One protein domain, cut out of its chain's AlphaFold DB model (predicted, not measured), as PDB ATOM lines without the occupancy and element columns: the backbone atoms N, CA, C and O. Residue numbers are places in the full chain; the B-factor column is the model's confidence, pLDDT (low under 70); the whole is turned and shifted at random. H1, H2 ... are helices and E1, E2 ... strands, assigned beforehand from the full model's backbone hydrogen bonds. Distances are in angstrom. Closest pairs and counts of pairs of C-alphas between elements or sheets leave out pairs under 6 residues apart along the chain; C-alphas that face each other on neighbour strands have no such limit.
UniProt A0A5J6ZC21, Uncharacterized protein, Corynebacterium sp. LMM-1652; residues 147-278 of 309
ATOM      1  N   LYS A 147     -37.584 -31.052 -31.914       72.06
ATOM      2  CA  LYS A 147     -37.091 -31.900 -32.993       72.06
ATOM      3  C   LYS A 147     -35.582 -31.738 -33.099       72.06
ATOM      4  O   LYS A 147     -35.114 -30.806 -33.744       72.06
ATOM      5  N   VAL A 148     -34.829 -32.634 -32.470       77.88
ATOM      6  CA  VAL A 148     -33.358 -32.586 -32.455       77.88
ATOM      7  C   VAL A 148     -32.750 -33.030 -33.784       77.88
ATOM      8  O   VAL A 148     -31.711 -32.507 -34.195       77.88
ATOM      9  N   GLY A 149     -33.425 -33.928 -34.500       78.25
ATOM     10  CA  GLY A 149     -32.971 -34.436 -35.787       78.25
ATOM     11  C   GLY A 149     -33.853 -35.542 -36.350       78.25
ATOM     12  O   GLY A 149     -34.980 -35.741 -35.906       78.25
ATOM     13  N   LEU A 150     -33.317 -36.270 -37.321       80.69
ATOM     14  CA  LEU A 150     -33.916 -37.473 -37.893       80.69
ATOM     15  C   LEU A 150     -33.165 -38.708 -37.408       80.69
ATOM     16  O   LEU A 150     -31.937 -38.748 -37.499       80.69
ATOM     17  N   ALA A 151     -33.883 -39.713 -36.923       80.62
ATOM     18  CA  ALA A 151     -33.317 -41.027 -36.652       80.62
ATOM     19  C   ALA A 151     -32.920 -41.742 -37.961       80.62
ATOM     20  O   ALA A 151     -33.209 -41.274 -39.064       80.62
ATOM     21  N   ALA A 152     -32.239 -42.886 -37.844       77.19
ATOM     22  CA  ALA A 152     -31.764 -43.657 -38.997       77.19
ATOM     23  C   ALA A 152     -32.892 -44.146 -39.927       77.19
ATOM     24  O   ALA A 152     -32.668 -44.322 -41.121       77.19
ATOM     25  N   ASP A 153     -34.097 -44.334 -39.394       79.88
ATOM     26  CA  ASP A 153     -35.305 -44.710 -40.139       79.88
ATOM     27  C   ASP A 153     -36.033 -43.506 -40.770       79.88
ATOM     28  O   ASP A 153     -37.073 -43.670 -41.405       79.88
ATOM     29  N   GLY A 154     -35.502 -42.288 -40.601       73.94
ATOM     30  CA  GLY A 154     -36.107 -41.050 -41.088       73.94
ATOM     31  C   GLY A 154     -37.230 -40.505 -40.204       73.94
ATOM     32  O   GLY A 154     -37.816 -39.476 -40.545       73.94
ATOM     33  N   SER A 155     -37.533 -41.138 -39.067       74.88
ATOM     34  CA  SER A 155     -38.490 -40.596 -38.103       74.88
ATOM     35  C   SER A 155     -37.905 -39.371 -37.378       74.88
ATOM     36  O   SER A 155     -36.692 -39.293 -37.148       74.88
ATOM     37  N   PRO A 156     -38.728 -38.364 -37.027       69.44
ATOM     38  CA  PRO A 156     -38.256 -37.228 -36.251       69.44
ATOM     39  C   PRO A 156     -37.893 -37.677 -34.834       69.44
ATOM     40  O   PRO A 156     -38.727 -38.211 -34.106       69.44
ATOM     41  N   LEU A 157     -36.660 -37.395 -34.425       75.94
ATOM     42  CA  LEU A 157     -36.231 -37.546 -33.045       75.94
ATOM     43  C   LEU A 157     -36.674 -36.311 -32.259       75.94
ATOM     44  O   LEU A 157     -36.212 -35.193 -32.511       75.94
ATOM     45  N   CYS A 158     -37.598 -36.532 -31.331       73.81
ATOM     46  CA  CYS A 158     -38.208 -35.511 -30.495       73.81
ATOM     47  C   CYS A 158     -37.731 -35.659 -29.052       73.81
ATOM     48  O   CYS A 158     -37.655 -36.768 -28.528       73.81
ATOM     49  N   LEU A 159     -37.453 -34.533 -28.410       74.62
ATOM     50  CA  LEU A 159     -37.134 -34.457 -26.994       74.62
ATOM     51  C   LEU A 159     -38.169 -33.560 -26.308       74.62
ATOM     52  O   LEU A 159     -38.583 -32.542 -26.865       74.62
ATOM     53  N   HIS A 160     -38.643 -33.981 -25.140       72.56
ATOM     54  CA  HIS A 160     -39.737 -33.329 -24.423       72.56
ATOM     55  C   HIS A 160     -39.235 -32.675 -23.140       72.56
ATOM     56  O   HIS A 160     -38.367 -33.215 -22.457       72.56
ATOM     57  N   ALA A 161     -39.804 -31.518 -22.803       66.44
ATOM     58  CA  ALA A 161     -39.532 -30.839 -21.544       66.44
ATOM     59  C   ALA A 161     -40.181 -31.618 -20.402       66.44
ATOM     60  O   ALA A 161     -41.409 -31.739 -20.362       66.44
ATOM     61  N   VAL A 162     -39.370 -32.104 -19.468       69.81
ATOM     62  CA  VAL A 162     -39.846 -32.674 -18.208       69.81
ATOM     63  C   VAL A 162     -39.278 -31.819 -17.063       69.81
ATOM     64  O   VAL A 162     -38.070 -31.582 -17.031       69.81
ATOM     65  N   PRO A 163     -40.097 -31.260 -16.156       68.56
ATOM     66  CA  PRO A 163     -39.614 -30.572 -14.963       68.56
ATOM     67  C   PRO A 163     -38.664 -31.453 -14.153       68.56
ATOM     68  O   PRO A 163     -38.851 -32.668 -14.098       68.56
ATOM     69  N   GLY A 164     -37.643 -30.848 -13.547       68.06
ATOM     70  CA  GLY A 164     -36.603 -31.594 -12.840       68.06
ATOM     71  C   GLY A 164     -35.560 -32.227 -13.756       68.06
ATOM     72  O   GLY A 164     -34.585 -32.774 -13.252       68.06
ATOM     73  N   MET A 165     -35.745 -32.146 -15.077       76.81
ATOM     74  CA  MET A 165     -34.823 -32.720 -16.045       76.81
ATOM     75  C   MET A 165     -33.684 -31.759 -16.379       76.81
ATOM     76  O   MET A 165     -33.910 -30.588 -16.706       76.81
ATOM     77  N   THR A 166     -32.469 -32.290 -16.403       82.50
ATOM     78  CA  THR A 166     -31.274 -31.600 -16.892       82.50
ATOM     79  C   THR A 166     -30.864 -32.177 -18.243       82.50
ATOM     80  O   THR A 166     -30.731 -33.391 -18.406       82.50
ATOM     81  N   ILE A 167     -30.673 -31.309 -19.236       84.50
ATOM     82  CA  ILE A 167     -30.336 -31.687 -20.611       84.50
ATOM     83  C   ILE A 167     -28.990 -31.081 -20.973       84.50
ATOM     84  O   ILE A 167     -28.865 -29.864 -21.057       84.50
ATOM     85  N   ALA A 168     -27.985 -31.913 -21.215       85.81
ATOM     86  CA  ALA A 168     -26.683 -31.445 -21.665       85.81
ATOM     87  C   ALA A 168     -26.638 -31.369 -23.197       85.81
ATOM     88  O   ALA A 168     -27.013 -32.320 -23.879       85.81
ATOM     89  N   ILE A 169     -26.144 -30.264 -23.747       86.38
ATOM     90  CA  ILE A 169     -25.840 -30.116 -25.171       86.38
ATOM     91  C   ILE A 169     -24.330 -29.974 -25.323       86.38
ATOM     92  O   ILE A 169     -23.754 -28.975 -24.904       86.38
ATOM     93  N   LEU A 170     -23.711 -30.961 -25.957       85.56
ATOM     94  CA  LEU A 170     -22.278 -31.052 -26.196       85.56
ATOM     95  C   LEU A 170     -21.976 -30.817 -27.677       85.56
ATOM     96  O   LEU A 170     -22.656 -31.348 -28.557       85.56
ATOM     97  N   GLY A 171     -20.932 -30.054 -27.968       81.75
ATOM     98  CA  GLY A 171     -20.478 -29.814 -29.336       81.75
ATOM     99  C   GLY A 171     -19.562 -28.605 -29.427       81.75
ATOM    100  O   GLY A 171     -19.272 -27.953 -28.428       81.75
ATOM    101  N   SER A 172     -19.113 -28.258 -30.630       82.00
ATOM    102  CA  SER A 172     -18.404 -26.987 -30.810       82.00
ATOM    103  C   SER A 172     -19.313 -25.791 -30.527       82.00
ATOM    104  O   SER A 172     -20.532 -25.888 -30.660       82.00
ATOM    105  N   ALA A 173     -18.731 -24.636 -30.189       81.94
ATOM    106  CA  ALA A 173     -19.497 -23.419 -29.900       81.94
ATOM    107  C   ALA A 173     -20.499 -23.084 -31.023       81.94
ATOM    108  O   ALA A 173     -21.662 -22.803 -30.758       81.94
ATOM    109  N   GLN A 174     -20.072 -23.232 -32.282       80.62
ATOM    110  CA  GLN A 174     -20.925 -23.049 -33.457       80.62
ATOM    111  C   GLN A 174     -22.067 -24.078 -33.522       80.62
ATOM    112  O   GLN A 174     -23.194 -23.730 -33.867       80.62
ATOM    113  N   ALA A 175     -21.787 -25.354 -33.229       80.06
ATOM    114  CA  ALA A 175     -22.795 -26.411 -33.253       80.06
ATOM    115  C   ALA A 175     -23.842 -26.208 -32.149       80.06
ATOM    116  O   ALA A 175     -25.034 -26.350 -32.414       80.06
ATOM    117  N   ILE A 176     -23.403 -25.808 -30.955       80.56
ATOM    118  CA  ILE A 176     -24.270 -25.466 -29.824       80.56
ATOM    119  C   ILE A 176     -25.134 -24.256 -30.156       80.56
ATOM    120  O   ILE A 176     -26.350 -24.330 -30.008       80.56
ATOM    121  N   GLU A 177     -24.543 -23.166 -30.651       79.31
ATOM    122  CA  GLU A 177     -25.287 -21.963 -31.038       79.31
ATOM    123  C   GLU A 177     -26.365 -22.300 -32.075       79.31
ATOM    124  O   GLU A 177     -27.525 -21.900 -31.946       79.31
ATOM    125  N   ASN A 178     -26.002 -23.104 -33.074       77.56
ATOM    126  CA  ASN A 178     -26.927 -23.560 -34.098       77.56
ATOM    127  C   ASN A 178     -28.012 -24.498 -33.551       77.56
ATOM    128  O   ASN A 178     -29.154 -24.411 -33.996       77.56
ATOM    129  N   ALA A 179     -27.680 -25.384 -32.610       77.12
ATOM    130  CA  ALA A 179     -28.643 -26.268 -31.965       77.12
ATOM    131  C   ALA A 179     -29.625 -25.461 -31.107       77.12
ATOM    132  O   ALA A 179     -30.833 -25.583 -31.288       77.12
ATOM    133  N   VAL A 180     -29.132 -24.574 -30.241       76.50
ATOM    134  CA  VAL A 180     -29.965 -23.723 -29.380       76.50
ATOM    135  C   VAL A 180     -30.886 -22.834 -30.224       76.50
ATOM    136  O   VAL A 180     -32.100 -22.819 -30.005       76.50
ATOM    137  N   ARG A 181     -30.338 -22.160 -31.246       73.25
ATOM    138  CA  ARG A 181     -31.111 -21.304 -32.160       73.25
ATOM    139  C   ARG A 181     -32.097 -22.106 -33.011       73.25
ATOM    140  O   ARG A 181     -33.250 -21.709 -33.142       73.25
ATOM    141  N   GLY A 182     -31.652 -23.213 -33.603       67.75
ATOM    142  CA  GLY A 182     -32.440 -24.013 -34.545       67.75
ATOM    143  C   GLY A 182     -33.592 -24.771 -33.890       67.75
ATOM    144  O   GLY A 182     -34.642 -24.953 -34.505       67.75
ATOM    145  N   LEU A 183     -33.425 -25.166 -32.630       67.12
ATOM    146  CA  LEU A 183     -34.464 -25.835 -31.849       67.12
ATOM    147  C   LEU A 183     -35.467 -24.849 -31.233       67.12
ATOM    148  O   LEU A 183     -36.563 -25.257 -30.849       67.12
ATOM    149  N   GLY A 184     -35.124 -23.556 -31.182       62.78
ATOM    150  CA  GLY A 184     -35.991 -22.507 -30.650       62.78
ATOM    151  C   GLY A 184     -36.271 -22.686 -29.161       62.78
ATOM    152  O   GLY A 184     -37.416 -22.538 -28.733       62.78
ATOM    153  N   TRP A 185     -35.258 -23.063 -28.377       69.00
ATOM    154  CA  TRP A 185     -35.418 -23.193 -26.929       69.00
ATOM    155  C   TRP A 185     -35.745 -21.828 -26.308       69.00
ATOM    156  O   TRP A 185     -35.141 -20.827 -26.701       69.00
ATOM    157  N   PRO A 186     -36.664 -21.758 -25.328       65.75
ATOM    158  CA  PRO A 186     -36.837 -20.548 -24.539       65.75
ATOM    159  C   PRO A 186     -35.519 -20.195 -23.848       65.75
ATOM    160  O   PRO A 186     -34.948 -21.031 -23.147       65.75
ATOM    161  N   GLU A 187     -35.053 -18.957 -24.016       68.94
ATOM    162  CA  GLU A 187     -33.777 -18.490 -23.457       68.94
ATOM    163  C   GLU A 187     -33.692 -18.704 -21.940       68.94
ATOM    164  O   GLU A 187     -32.619 -18.956 -21.408       68.94
ATOM    165  N   GLN A 188     -34.829 -18.692 -21.236       67.88
ATOM    166  CA  GLN A 188     -34.884 -18.884 -19.785       67.88
ATOM    167  C   GLN A 188     -34.546 -20.317 -19.335       67.88
ATOM    168  O   GLN A 188     -34.307 -20.540 -18.146       67.88
ATOM    169  N   LEU A 189     -34.572 -21.290 -20.254       69.69
ATOM    170  CA  LEU A 189     -34.217 -22.683 -19.975       69.69
ATOM    171  C   LEU A 189     -32.734 -22.972 -20.251       69.69
ATOM    172  O   LEU A 189     -32.221 -23.973 -19.758       69.69
ATOM    173  N   VAL A 190     -32.055 -22.117 -21.026       72.12
ATOM    174  CA  VAL A 190     -30.677 -22.326 -21.493       72.12
ATOM    175  C   VAL A 190     -29.697 -21.645 -20.542       72.12
ATOM    176  O   VAL A 190     -29.779 -20.439 -20.322       72.12
ATOM    177  N   THR A 191     -28.761 -22.405 -19.974       70.50
ATOM    178  CA  THR A 191     -27.660 -21.835 -19.188       70.50
ATOM    179  C   THR A 191     -26.580 -21.274 -20.107       70.50
ATOM    180  O   THR A 191     -26.456 -21.669 -21.272       70.50
ATOM    181  N   ALA A 192     -25.755 -20.370 -19.573       67.50
ATOM    182  CA  ALA A 192     -24.566 -19.912 -20.279       67.50
ATOM    183  C   ALA A 192     -23.664 -21.108 -20.659       67.50
ATOM    184  O   ALA A 192     -23.599 -22.079 -19.898       67.50
ATOM    185  N   PRO A 193     -22.988 -21.053 -21.821       68.31
ATOM    186  CA  PRO A 193     -22.113 -22.125 -22.264       68.31
ATOM    187  C   PRO A 193     -20.898 -22.279 -21.353       68.31
ATOM    188  O   PRO A 193     -20.217 -21.305 -21.038       68.31
ATOM    189  N   ILE A 194     -20.618 -23.523 -20.975       70.38
ATOM    190  CA  ILE A 194     -19.480 -23.937 -20.145       70.38
ATOM    191  C   ILE A 194     -18.477 -24.717 -20.998       70.38
ATOM    192  O   ILE A 194     -18.837 -25.247 -22.045       70.38
ATOM    193  N   SER A 195     -17.206 -24.785 -20.607       67.31
ATOM    194  CA  SER A 195     -16.229 -25.623 -21.322       67.31
ATOM    195  C   SER A 195     -16.333 -27.074 -20.844       67.31
ATOM    196  O   SER A 195     -16.469 -27.313 -19.645       67.31
ATOM    197  N   VAL A 196     -16.228 -28.061 -21.739       64.06
ATOM    198  CA  VAL A 196     -16.230 -29.482 -21.332       64.06
ATOM    199  C   VAL A 196     -15.000 -29.847 -20.507       64.06
ATOM    200  O   VAL A 196     -15.127 -30.627 -19.569       64.06
ATOM    201  N   ASP A 197     -13.859 -29.202 -20.758       60.22
ATOM    202  CA  ASP A 197     -12.655 -29.361 -19.929       60.22
ATOM    203  C   ASP A 197     -12.893 -28.873 -18.485       60.22
ATOM    204  O   ASP A 197     -12.262 -29.359 -17.555       60.22
ATOM    205  N   SER A 198     -13.853 -27.957 -18.284       55.47
ATOM    206  CA  SER A 198     -14.306 -27.529 -16.952       55.47
ATOM    207  C   SER A 198     -15.469 -28.355 -16.394       55.47
ATOM    208  O   SER A 198     -15.622 -28.398 -15.178       55.47
ATOM    209  N   CYS A 199     -16.258 -29.049 -17.231       53.81
ATOM    210  CA  CYS A 199     -17.406 -29.856 -16.787       53.81
ATOM    211  C   CYS A 199     -17.019 -30.966 -15.806       53.81
ATOM    212  O   CYS A 199     -17.818 -31.297 -14.933       53.81
ATOM    213  N   GLN A 200     -15.820 -31.541 -15.955       55.22
ATOM    214  CA  GLN A 200     -15.307 -32.580 -15.055       55.22
ATOM    215  C   GLN A 200     -14.981 -32.038 -13.656       55.22
ATOM    216  O   GLN A 200     -15.039 -32.783 -12.681       55.22
ATOM    217  N   GLU A 201     -14.674 -30.744 -13.539       53.75
ATOM    218  CA  GLU A 201     -14.281 -30.103 -12.278       53.75
ATOM    219  C   GLU A 201     -15.432 -29.331 -11.610       53.75
ATOM    220  O   GLU A 201     -15.334 -28.940 -10.447       53.75
ATOM    221  N   SER A 202     -16.549 -29.115 -12.309       58.19
ATOM    222  CA  SER A 202     -17.577 -28.159 -11.898       58.19
ATOM    223  C   SER A 202     -18.882 -28.817 -11.434       58.19
ATOM    224  O   SER A 202     -19.943 -28.595 -12.018       58.19
ATOM    225  N   LEU A 203     -18.817 -29.587 -10.342       64.00
ATOM    226  CA  LEU A 203     -19.997 -30.073  -9.598       64.00
ATOM    227  C   LEU A 203     -21.001 -28.943  -9.313       64.00
ATOM    228  O   LEU A 203     -22.198 -29.117  -9.520       64.00
ATOM    229  N   GLY A 204     -20.501 -27.757  -8.951       64.75
ATOM    230  CA  GLY A 204     -21.336 -26.586  -8.674       64.75
ATOM    231  C   GLY A 204     -22.201 -26.143  -9.857       64.75
ATOM    232  O   GLY A 204     -23.318 -25.693  -9.648       64.75
ATOM    233  N   ILE A 205     -21.754 -26.339 -11.101       69.06
ATOM    234  CA  ILE A 205     -22.557 -25.979 -12.280       69.06
ATOM    235  C   ILE A 205     -23.738 -26.936 -12.445       69.06
ATOM    236  O   ILE A 205     -24.827 -26.510 -12.820       69.06
ATOM    237  N   TRP A 206     -23.545 -28.221 -12.152       70.81
ATOM    238  CA  TRP A 206     -24.623 -29.207 -12.206       70.81
ATOM    239  C   TRP A 206     -25.617 -29.029 -11.062       70.81
ATOM    240  O   TRP A 206     -26.820 -29.139 -11.284       70.81
ATOM    241  N   GLU A 207     -25.129 -28.700  -9.866       68.62
ATOM    242  CA  GLU A 207     -25.979 -28.353  -8.725       68.62
ATOM    243  C   GLU A 207     -26.802 -27.086  -8.999       68.62
ATOM    244  O   GLU A 207     -28.003 -27.072  -8.737       68.62
ATOM    245  N   GLU A 208     -26.198 -26.049  -9.586       69.94
ATOM    246  CA  GLU A 208     -26.905 -24.828 -10.000       69.94
ATOM    247  C   GLU A 208     -27.875 -25.065 -11.166       69.94
ATOM    248  O   GLU A 208     -28.909 -24.398 -11.271       69.94
ATOM    249  N   ALA A 209     -27.544 -25.999 -12.061       69.19
ATOM    250  CA  ALA A 209     -28.392 -26.364 -13.186       69.19
ATOM    251  C   ALA A 209     -29.562 -27.266 -12.781       69.19
ATOM    252  O   ALA A 209     -30.528 -27.353 -13.536       69.19
ATOM    253  N   TRP A 210     -29.518 -27.929 -11.626       76.12
ATOM    254  CA  TRP A 210     -30.628 -28.759 -11.182       76.12
ATOM    255  C   TRP A 210     -31.759 -27.898 -10.602       76.12
ATOM    256  O   TRP A 210     -31.582 -27.123  -9.667       76.12
ATOM    257  N   ASP A 211     -32.962 -28.050 -11.154       68.56
ATOM    258  CA  ASP A 211     -34.154 -27.322 -10.720       68.56
ATOM    259  C   ASP A 211     -35.354 -28.270 -10.753       68.56
ATOM    260  O   ASP A 211     -35.875 -28.591 -11.817       68.56
ATOM    261  N   SER A 212     -35.834 -28.711  -9.587       67.19
ATOM    262  CA  SER A 212     -36.959 -29.655  -9.507       67.19
ATOM    263  C   SER A 212     -38.240 -29.152 -10.181       67.19
ATOM    264  O   SER A 212     -39.114 -29.950 -10.512       67.19
ATOM    265  N   ALA A 213     -38.386 -27.837 -10.367       61.72
ATOM    266  CA  ALA A 213     -39.578 -27.230 -10.945       61.72
ATOM    267  C   ALA A 213     -39.450 -26.951 -12.451       61.72
ATOM    268  O   ALA A 213     -40.445 -26.585 -13.085       61.72
ATOM    269  N   ARG A 214     -38.251 -27.066 -13.043       69.12
ATOM    270  CA  ARG A 214     -38.001 -26.639 -14.431       69.12
ATOM    271  C   ARG A 214     -37.064 -27.589 -15.160       69.12
ATOM    272  O   ARG A 214     -36.183 -28.188 -14.571       69.12
ATOM    273  N   THR A 215     -37.233 -27.694 -16.472       75.00
ATOM    274  CA  THR A 215     -36.196 -28.285 -17.323       75.00
ATOM    275  C   THR A 215     -35.059 -27.282 -17.483       75.00
ATOM    276  O   THR A 215     -35.319 -26.105 -17.751       75.00
ATOM    277  N   ARG A 216     -33.808 -27.724 -17.361       79.31
ATOM    278  CA  ARG A 216     -32.626 -26.880 -17.583       79.31
ATOM    279  C   ARG A 216     -31.741 -27.473 -18.662       79.31
ATOM    280  O   ARG A 216     -31.599 -28.687 -18.763       79.31
ATOM    281  N   ILE A 217     -31.172 -26.603 -19.490       81.06
ATOM    282  CA  ILE A 217     -30.324 -26.986 -20.613       81.06
ATOM    283  C   ILE A 217     -28.929 -26.459 -20.340       81.06
ATOM    284  O   ILE A 217     -28.709 -25.248 -20.363       81.06
ATOM    285  N   VAL A 218     -28.000 -27.376 -20.118       84.00
ATOM    286  CA  VAL A 218     -26.591 -27.077 -19.910       84.00
ATOM    287  C   VAL A 218     -25.880 -27.182 -21.245       84.00
ATOM    288  O   VAL A 218     -25.862 -28.242 -21.863       84.00
ATOM    289  N   THR A 219     -25.311 -26.083 -21.725       84.81
ATOM    290  CA  THR A 219     -24.555 -26.089 -22.982       84.81
ATOM    291  C   THR A 219     -23.069 -26.193 -22.686       84.81
ATOM    292  O   THR A 219     -22.540 -25.383 -21.940       84.81
ATOM    293  N   ALA A 220     -22.390 -27.188 -23.246       81.75
ATOM    294  CA  ALA A 220     -21.013 -27.504 -22.904       81.75
ATOM    295  C   ALA A 220     -20.143 -27.634 -24.165       81.75
ATOM    296  O   ALA A 220     -20.278 -28.564 -24.963       81.75
ATOM    297  N   VAL A 221     -19.257 -26.657 -24.362       79.00
ATOM    298  CA  VAL A 221     -18.409 -26.511 -25.544       79.00
ATOM    299  C   VAL A 221     -17.272 -27.525 -25.508       79.00
ATOM    300  O   VAL A 221     -16.430 -27.504 -24.614       79.00
ATOM    301  N   THR A 222     -17.214 -28.367 -26.534       73.00
ATOM    302  CA  THR A 222     -16.071 -29.226 -26.844       73.00
ATOM    303  C   THR A 222     -15.255 -28.610 -27.977       73.00
ATOM    304  O   THR A 222     -15.801 -28.095 -28.957       73.00
ATOM    305  N   ASN A 223     -13.941 -28.765 -27.930       67.56
ATOM    306  CA  ASN A 223     -13.079 -28.680 -29.108       67.56
ATOM    307  C   ASN A 223     -13.605 -29.649 -30.192       67.56
ATOM    308  O   ASN A 223     -14.047 -30.757 -29.896       67.56
ATOM    309  N   SER A 224     -13.620 -29.209 -31.455       57.84
ATOM    310  CA  SER A 224     -14.357 -29.874 -32.548       57.84
ATOM    311  C   SER A 224     -13.933 -31.326 -32.783       57.84
ATOM    312  O   SER A 224     -14.776 -32.177 -33.062       57.84
ATOM    313  N   GLU A 225     -12.649 -31.627 -32.582       59.53
ATOM    314  CA  GLU A 225     -12.117 -32.990 -32.648       59.53
ATOM    315  C   GLU A 225     -12.765 -33.903 -31.607       59.53
ATOM    316  O   GLU A 225     -13.073 -35.048 -31.932       59.53
ATOM    317  N   HIS A 226     -13.071 -33.384 -30.409       61.50
ATOM    318  CA  HIS A 226     -13.696 -34.163 -29.347       61.50
ATOM    319  C   HIS A 226     -15.164 -34.512 -29.634       61.50
ATOM    320  O   HIS A 226     -15.617 -35.618 -29.350       61.50
ATOM    321  N   SER A 227     -15.913 -33.598 -30.256       62.50
ATOM    322  CA  SER A 227     -17.310 -33.862 -30.627       62.50
ATOM    323  C   SER A 227     -17.472 -34.882 -31.754       62.50
ATOM    324  O   SER A 227     -18.462 -35.605 -31.788       62.50
ATOM    325  N   ASP A 228     -16.530 -34.948 -32.697       64.44
ATOM    326  CA  ASP A 228     -16.693 -35.804 -33.873       64.44
ATOM    327  C   ASP A 228     -16.387 -37.274 -33.588       64.44
ATOM    328  O   ASP A 228     -17.097 -38.143 -34.096       64.44
ATOM    329  N   TRP A 229     -15.402 -37.578 -32.734       65.06
ATOM    330  CA  TRP A 229     -15.157 -38.970 -32.333       65.06
ATOM    331  C   TRP A 229     -16.310 -39.529 -31.491       65.06
ATOM    332  O   TRP A 229     -16.645 -40.703 -31.631       65.06
ATOM    333  N   LEU A 230     -16.966 -38.683 -30.686       63.19
ATOM    334  CA  LEU A 230     -18.145 -39.040 -29.888       63.19
ATOM    335  C   LEU A 230     -19.335 -39.501 -30.734       63.19
ATOM    336  O   LEU A 230     -20.143 -40.315 -30.289       63.19
ATOM    337  N   VAL A 231     -19.448 -38.947 -31.939       62.62
ATOM    338  CA  VAL A 231     -20.529 -39.231 -32.885       62.62
ATOM    339  C   VAL A 231     -20.115 -40.298 -33.911       62.62
ATOM    340  O   VAL A 231     -20.968 -40.895 -34.570       62.62
ATOM    341  N   SER A 232     -18.816 -40.577 -34.043       60.91
ATOM    342  CA  SER A 232     -18.302 -41.579 -34.977       60.91
ATOM    343  C   SER A 232     -18.798 -42.995 -34.635       60.91
ATOM    344  O   SER A 232     -18.884 -43.389 -33.473       60.91
ATOM    345  N   GLN A 233     -19.138 -43.780 -35.664       51.53
ATOM    346  CA  GLN A 233     -19.618 -45.162 -35.509       51.53
ATOM    347  C   GLN A 233     -18.514 -46.179 -35.175       51.53
ATOM    348  O   GLN A 233     -18.820 -47.358 -34.979       51.53
ATOM    349  N   GLU A 234     -17.248 -45.757 -35.096       51.12
ATOM    350  CA  GLU A 234     -16.149 -46.595 -34.612       51.12
ATOM    351  C   GLU A 234     -16.312 -46.800 -33.112       51.12
ATOM    352  O   GLU A 234     -15.664 -46.129 -32.324       51.12
ATOM    353  N   ARG A 235     -17.242 -47.694 -32.744       45.19
ATOM    354  CA  ARG A 235     -17.708 -47.998 -31.387       45.19
ATOM    355  C   ARG A 235     -16.564 -47.911 -30.371       45.19
ATOM    356  O   ARG A 235     -15.920 -48.932 -30.111       45.19
ATOM    357  N   PRO A 236     -16.367 -46.769 -29.692       49.06
ATOM    358  CA  PRO A 236     -15.736 -46.837 -28.398       49.06
ATOM    359  C   PRO A 236     -16.714 -47.667 -27.564       49.06
ATOM    360  O   PRO A 236     -17.939 -47.524 -27.692       49.06
ATOM    361  N   SER A 237     -16.209 -48.609 -26.774       47.12
ATOM    362  CA  SER A 237     -17.103 -49.401 -25.926       47.12
ATOM    363  C   SER A 237     -17.984 -48.443 -25.112       47.12
ATOM    364  O   SER A 237     -17.539 -47.360 -24.726       47.12
ATOM    365  N   ALA A 238     -19.250 -48.802 -24.868       41.38
ATOM    366  CA  ALA A 238     -20.187 -47.946 -24.128       41.38
ATOM    367  C   ALA A 238     -19.588 -47.432 -22.803       41.38
ATOM    368  O   ALA A 238     -19.875 -46.305 -22.396       41.38
ATOM    369  N   ARG A 239     -18.700 -48.258 -22.243       44.00
ATOM    370  CA  ARG A 239     -17.845 -48.046 -21.085       44.00
ATOM    371  C   ARG A 239     -16.770 -46.967 -21.282       44.00
ATOM    372  O   ARG A 239     -16.637 -46.107 -20.436       44.00
ATOM    373  N   GLN A 240     -16.066 -46.926 -22.414       52.44
ATOM    374  CA  GLN A 240     -15.041 -45.906 -22.696       52.44
ATOM    375  C   GLN A 240     -15.616 -44.500 -22.909       52.44
ATOM    376  O   GLN A 240     -14.959 -43.524 -22.564       52.44
ATOM    377  N   ILE A 241     -16.824 -44.384 -23.475       52.47
ATOM    378  CA  ILE A 241     -17.511 -43.084 -23.574       52.47
ATOM    379  C   ILE A 241     -18.041 -42.667 -22.197       52.47
ATOM    380  O   ILE A 241     -17.907 -41.501 -21.831       52.47
ATOM    381  N   SER A 242     -18.606 -43.604 -21.419       49.28
ATOM    382  CA  SER A 242     -19.104 -43.286 -20.077       49.28
ATOM    383  C   SER A 242     -17.977 -42.914 -19.113       49.28
ATOM    384  O   SER A 242     -18.058 -41.872 -18.485       49.28
ATOM    385  N   GLU A 243     -16.894 -43.690 -19.073       53.84
ATOM    386  CA  GLU A 243     -15.749 -43.483 -18.169       53.84
ATOM    387  C   GLU A 243     -14.903 -42.243 -18.522       53.84
ATOM    388  O   GLU A 243     -14.117 -41.798 -17.699       53.84
ATOM    389  N   ARG A 244     -15.003 -41.678 -19.738       54.62
ATOM    390  CA  ARG A 244     -14.211 -40.486 -20.121       54.62
ATOM    391  C   ARG A 244     -14.999 -39.190 -20.234       54.62
ATOM    392  O   ARG A 244     -14.401 -38.135 -20.067       54.62
ATOM    393  N   LEU A 245     -16.292 -39.247 -20.553       55.88
ATOM    394  CA  LEU A 245     -17.123 -38.050 -20.728       55.88
ATOM    395  C   LEU A 245     -18.325 -37.977 -19.796       55.88
ATOM    396  O   LEU A 245     -18.780 -36.870 -19.543       55.88
ATOM    397  N   LEU A 246     -18.862 -39.107 -19.325       57.91
ATOM    398  CA  LEU A 246     -19.989 -39.094 -18.384       57.91
ATOM    399  C   LEU A 246     -19.530 -39.016 -16.930       57.91
ATOM    400  O   LEU A 246     -20.314 -38.586 -16.087       57.91
ATOM    401  N   ASP A 247     -18.273 -39.361 -16.645       58.50
ATOM    402  CA  ASP A 247     -17.642 -39.053 -15.364       58.50
ATOM    403  C   ASP A 247     -17.635 -37.526 -15.172       58.50
ATOM    404  O   ASP A 247     -16.847 -36.799 -15.777       58.50
ATOM    405  N   GLY A 248     -18.588 -37.044 -14.370       59.75
ATOM    406  CA  GLY A 248     -18.796 -35.626 -14.065       59.75
ATOM    407  C   GLY A 248     -19.959 -34.945 -14.797       59.75
ATOM    408  O   GLY A 248     -20.237 -33.791 -14.489       59.75
ATOM    409  N   ILE A 249     -20.670 -35.614 -15.718       68.25
ATOM    410  CA  ILE A 249     -21.892 -35.066 -16.340       68.25
ATOM    411  C   ILE A 249     -23.129 -35.608 -15.620       68.25
ATOM    412  O   ILE A 249     -23.472 -36.783 -15.742       68.25
ATOM    413  N   PHE A 250     -23.846 -34.724 -14.929       71.44
ATOM    414  CA  PHE A 250     -25.086 -35.044 -14.220       71.44
ATOM    415  C   PHE A 250     -26.295 -34.535 -15.013       71.44
ATOM    416  O   PHE A 250     -26.914 -33.532 -14.668       71.44
ATOM    417  N   ALA A 251     -26.613 -35.220 -16.114       77.44
ATOM    418  CA  ALA A 251     -27.754 -34.895 -16.966       77.44
ATOM    419  C   ALA A 251     -28.639 -36.119 -17.215       77.44
ATOM    420  O   ALA A 251     -28.143 -37.231 -17.397       77.44
ATOM    421  N   ASP A 252     -29.951 -35.903 -17.288       80.19
ATOM    422  CA  ASP A 252     -30.916 -36.946 -17.637       80.19
ATOM    423  C   ASP A 252     -30.796 -37.329 -19.113       80.19
ATOM    424  O   ASP A 252     -30.811 -38.513 -19.456       80.19
ATOM    425  N   ALA A 253     -30.645 -36.330 -19.991       84.00
ATOM    426  CA  ALA A 253     -30.383 -36.534 -21.411       84.00
ATOM    427  C   ALA A 253     -29.196 -35.704 -21.894       84.00
ATOM    428  O   ALA A 253     -28.957 -34.587 -21.442       84.00
ATOM    429  N   ILE A 254     -28.479 -36.251 -22.867       85.62
ATOM    430  CA  ILE A 254     -27.285 -35.654 -23.448       85.62
ATOM    431  C   ILE A 254     -27.430 -35.675 -24.965       85.62
ATOM    432  O   ILE A 254     -27.630 -36.728 -25.569       85.62
ATOM    433  N   LEU A 255     -27.315 -34.505 -25.576       86.88
ATOM    434  CA  LEU A 255     -27.297 -34.298 -27.015       86.88
ATOM    435  C   LEU A 255     -25.880 -33.928 -27.434       86.88
ATOM    436  O   LEU A 255     -25.389 -32.863 -27.076       86.88
ATOM    437  N   VAL A 256     -25.229 -34.780 -28.216       86.44
ATOM    438  CA  VAL A 256     -23.916 -34.500 -28.800       86.44
ATOM    439  C   VAL A 256     -24.089 -34.124 -30.264       86.44
ATOM    440  O   VAL A 256     -24.737 -34.853 -31.011       86.44
ATOM    441  N   TYR A 257     -23.487 -33.015 -30.686       85.19
ATOM    442  CA  TYR A 257     -23.487 -32.548 -32.070       85.19
ATOM    443  C   TYR A 257     -22.071 -32.581 -32.652       85.19
ATOM    444  O   TYR A 257     -21.204 -31.806 -32.246       85.19
ATOM    445  N   GLY A 258     -21.850 -33.460 -33.633       80.19
ATOM    446  CA  GLY A 258     -20.580 -33.593 -34.343       80.19
ATOM    447  C   GLY A 258     -20.475 -32.578 -35.480       80.19
ATOM    448  O   GLY A 258     -21.310 -32.549 -36.389       80.19
ATOM    449  N   GLN A 259     -19.453 -31.722 -35.440       75.38
ATOM    450  CA  GLN A 259     -19.307 -30.629 -36.403       75.38
ATOM    451  C   GLN A 259     -18.871 -31.100 -37.799       75.38
ATOM    452  O   GLN A 259     -19.393 -30.592 -38.796       75.38
ATOM    453  N   ARG A 260     -17.903 -32.022 -37.901       73.50
ATOM    454  CA  ARG A 260     -17.407 -32.531 -39.194       73.50
ATOM    455  C   ARG A 260     -18.287 -33.653 -39.721       73.50
ATOM    456  O   ARG A 260     -18.550 -33.690 -40.920       73.50
ATOM    457  N   SER A 261     -18.743 -34.538 -38.835       73.25
ATOM    458  CA  SER A 261     -19.606 -35.664 -39.211       73.25
ATOM    459  C   SER A 261     -20.984 -35.203 -39.692       73.25
ATOM    460  O   SER A 261     -21.590 -35.853 -40.538       73.25
ATOM    461  N   GLY A 262     -21.484 -34.072 -39.177       76.19
ATOM    462  CA  GLY A 262     -22.842 -33.609 -39.460       76.19
ATOM    463  C   GLY A 262     -23.915 -34.530 -38.880       76.19
ATOM    464  O   GLY A 262     -25.067 -34.465 -39.306       76.19
ATOM    465  N   HIS A 263     -23.534 -35.379 -37.927       84.25
ATOM    466  CA  HIS A 263     -24.405 -36.286 -37.197       84.25
ATOM    467  C   HIS A 263     -24.504 -35.837 -35.733       84.25
ATOM    468  O   HIS A 263     -23.711 -35.026 -35.248       84.25
ATOM    469  N   GLY A 264     -25.498 -36.355 -35.027       85.81
ATOM    470  CA  GLY A 264     -25.660 -36.170 -33.598       85.81
ATOM    471  C   GLY A 264     -25.924 -37.489 -32.888       85.81
ATOM    472  O   GLY A 264     -26.276 -38.494 -33.511       85.81
ATOM    473  N   LEU A 265     -25.744 -37.478 -31.576       86.25
ATOM    474  CA  LEU A 265     -26.000 -38.611 -30.699       86.25
ATOM    475  C   LEU A 265     -26.855 -38.148 -29.522       86.25
ATOM    476  O   LEU A 265     -26.490 -37.210 -28.821       86.25
ATOM    477  N   LEU A 266     -27.992 -38.803 -29.315       85.44
ATOM    478  CA  LEU A 266     -28.798 -38.665 -28.107       85.44
ATOM    479  C   LEU A 266     -28.447 -39.812 -27.159       85.44
ATOM    480  O   LEU A 266     -28.454 -40.976 -27.568       85.44
ATOM    481  N   ILE A 267     -28.184 -39.483 -25.899       83.50
ATOM    482  CA  ILE A 267     -27.959 -40.430 -24.808       83.50
ATOM    483  C   ILE A 267     -28.962 -40.104 -23.703       83.50
ATOM    484  O   ILE A 267     -29.072 -38.952 -23.294       83.50
ATOM    485  N   HIS A 268     -29.692 -41.102 -23.218       80.38
ATOM    486  CA  HIS A 268     -30.548 -40.979 -22.038       80.38
ATOM    487  C   HIS A 268     -30.614 -42.333 -21.330       80.38
ATOM    488  O   HIS A 268     -31.137 -43.302 -21.892       80.38
ATOM    489  N   ARG A 269     -30.115 -42.400 -20.089       73.44
ATOM    490  CA  ARG A 269     -29.937 -43.663 -19.346       73.44
ATOM    491  C   ARG A 269     -29.180 -44.692 -20.208       73.44
ATOM    492  O   ARG A 269     -28.113 -44.383 -20.733       73.44
ATOM    493  N   ASP A 270     -29.760 -45.873 -20.412       68.62
ATOM    494  CA  ASP A 270     -29.186 -46.946 -21.231       68.62
ATOM    495  C   ASP A 270     -29.504 -46.811 -22.731       68.62
ATOM    496  O   ASP A 270     -29.032 -47.604 -23.548       68.62
ATOM    497  N   HIS A 271     -30.302 -45.809 -23.121       71.81
ATOM    498  CA  HIS A 271     -30.699 -45.590 -24.510       71.81
ATOM    499  C   HIS A 271     -29.712 -44.681 -25.240       71.81
ATOM    500  O   HIS A 271     -29.335 -43.614 -24.747       71.81
ATOM    501  N   ARG A 272     -29.331 -45.089 -26.455       78.06
ATOM    502  CA  ARG A 272     -28.469 -44.317 -27.354       78.06
ATOM    503  C   ARG A 272     -29.045 -44.323 -28.755       78.06
ATOM    504  O   ARG A 272     -29.331 -45.385 -29.307       78.06
ATOM    505  N   GLN A 273     -29.164 -43.143 -29.347       82.50
ATOM    506  CA  GLN A 273     -29.740 -42.989 -30.674       82.50
ATOM    507  C   GLN A 273     -28.957 -41.972 -31.491       82.50
ATOM    508  O   GLN A 273     -28.922 -40.784 -31.172       82.50
ATOM    509  N   ALA A 274     -28.324 -42.453 -32.559       85.44
ATOM    510  CA  ALA A 274     -27.729 -41.582 -33.559       85.44
ATOM    511  C   ALA A 274     -28.835 -40.876 -34.354       85.44
ATOM    512  O   ALA A 274     -29.881 -41.465 -34.649       85.44
ATOM    513  N   PHE A 275     -28.592 -39.621 -34.716       84.31
ATOM    514  CA  PHE A 275     -29.517 -38.824 -35.502       84.31
ATOM    515  C   PHE A 275     -28.786 -37.900 -36.477       84.31
ATOM    516  O   PHE A 275     -27.599 -37.615 -36.340       84.31
ATOM    517  N   THR A 276     -29.506 -37.411 -37.480       84.56
ATOM    518  CA  THR A 276     -29.058 -36.329 -38.359       84.56
ATOM    519  C   THR A 276     -29.675 -35.024 -37.858       84.56
ATOM    520  O   THR A 276     -30.899 -34.898 -37.914       84.56
ATOM    521  N   PRO A 277     -28.889 -34.070 -37.329       79.62
ATOM    522  CA  PRO A 277     -29.406 -32.825 -36.779       79.62
ATOM    523  C   PRO A 277     -30.217 -32.030 -37.799       79.62
ATOM    524  O   PRO A 277     -29.805 -31.886 -38.948       79.62
ATOM    525  N   PHE A 278     -31.302 -31.399 -37.349       67.69
ATOM    526  CA  PHE A 278     -32.001 -30.383 -38.151       67.69
ATOM    527  C   PHE A 278     -31.265 -29.039 -38.198       67.69
ATOM    528  O   PHE A 278     -31.822 -28.054 -38.679       67.69
TER     529      PHE A 278
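Overview. This is residues 147 to 278 of the 309 residues of an uncharacterized protein of Corynebacterium sp. LMM-1652 (UniProt A0A5J6ZC21). One sheet of seven strands is curled like part of a barrel and folded back on itself, its leaf E2 E1 facing its leaf E6 E5 E3 E4, with E7 as the hinge. H1 packs within the curl on E3, E4 and E5 and reaches E1 with its end; H3 and H4 are over the opposite face, H2 only grazes the sheet, and H5 is off it, near the end of H4. There are 132 residues printed, with five named helices and seven named strands in the order E1 E2 E3 H1 H2 H3 E4 H4 H5 E5 E6 E7. The sheet, E2 E1 E7 E6 E5 E3 E4, and the class are mixed; the whole is compact and rounded, with a radius of gyration of the C-alphas of 13.6 A and spans of 35 by 29 by 28 A.

Arrangement. Start at E1, residues 147 to 151, a hairpin with E2, residues 156 to 159; N 148 and O 157, 2.9 A apart, are within hydrogen-bond range. E3, residues 166 to 171, H1, residues 173 to 183, H2, residues 196 to 199, H3, residues 203 to 209, and E4, residues 216 to 221, form a strand-helix-strand unit, two parallel neighbour strands with helices between; see N 169 and O 218, 2.8 A. H1 is on the sheet at a height of 7.6 A, its closest C-alphas to E4 being Ala 173 and Val 221, 5.5 A. H3, on the opposite face, comes closest to E4 at C-alphas 209 and 216, 6.1 A. On the same face as H3 is H4, residues 224 to 231, at a height of 7.4 A; H5, residues 238 to 246, is close but not clearly touching it, C-alphas 230 and 241 being closest at 7.5 A. E4, H4, H5 and E5, residues 253 to 257, form a split unit, with E3 between its strands and a right-handed crossover; look at N 255 and O 168, 2.8 A. E5, E6, residues 264 to 268, and E7, residues 271 to 277, form a meander of antiparallel neighbours, with N 256 and O 265 at 2.8 A and N 266 and O 273 at 2.9 A. E7 pairs with E1 too, N 150 and O 276 at 2.8 A. Every O i to N i+4 pair is within hydrogen-bond range in H1, H3 and H5, and 2 of 4 in H4; H2 is too short for one.

Along the chain. Find C-alpha 147, where E1 begins, at (-37.091, -31.900, -32.993). E3 runs 16.6 A, H1 15.3 A and E4 16.3 A. E7 runs 17.8 A to C-alpha 277 at (-29.406, -32.825, -36.779).

Size, cuts and confidence. The farthest C-alphas, Asp 153 and Gly 204, are 38.9 A apart. The printed part has no cut; the link from H1 to H2 is long. Mean pLDDT of the printed part is 70.9; 62 residues are under 70, among them 223 to 249.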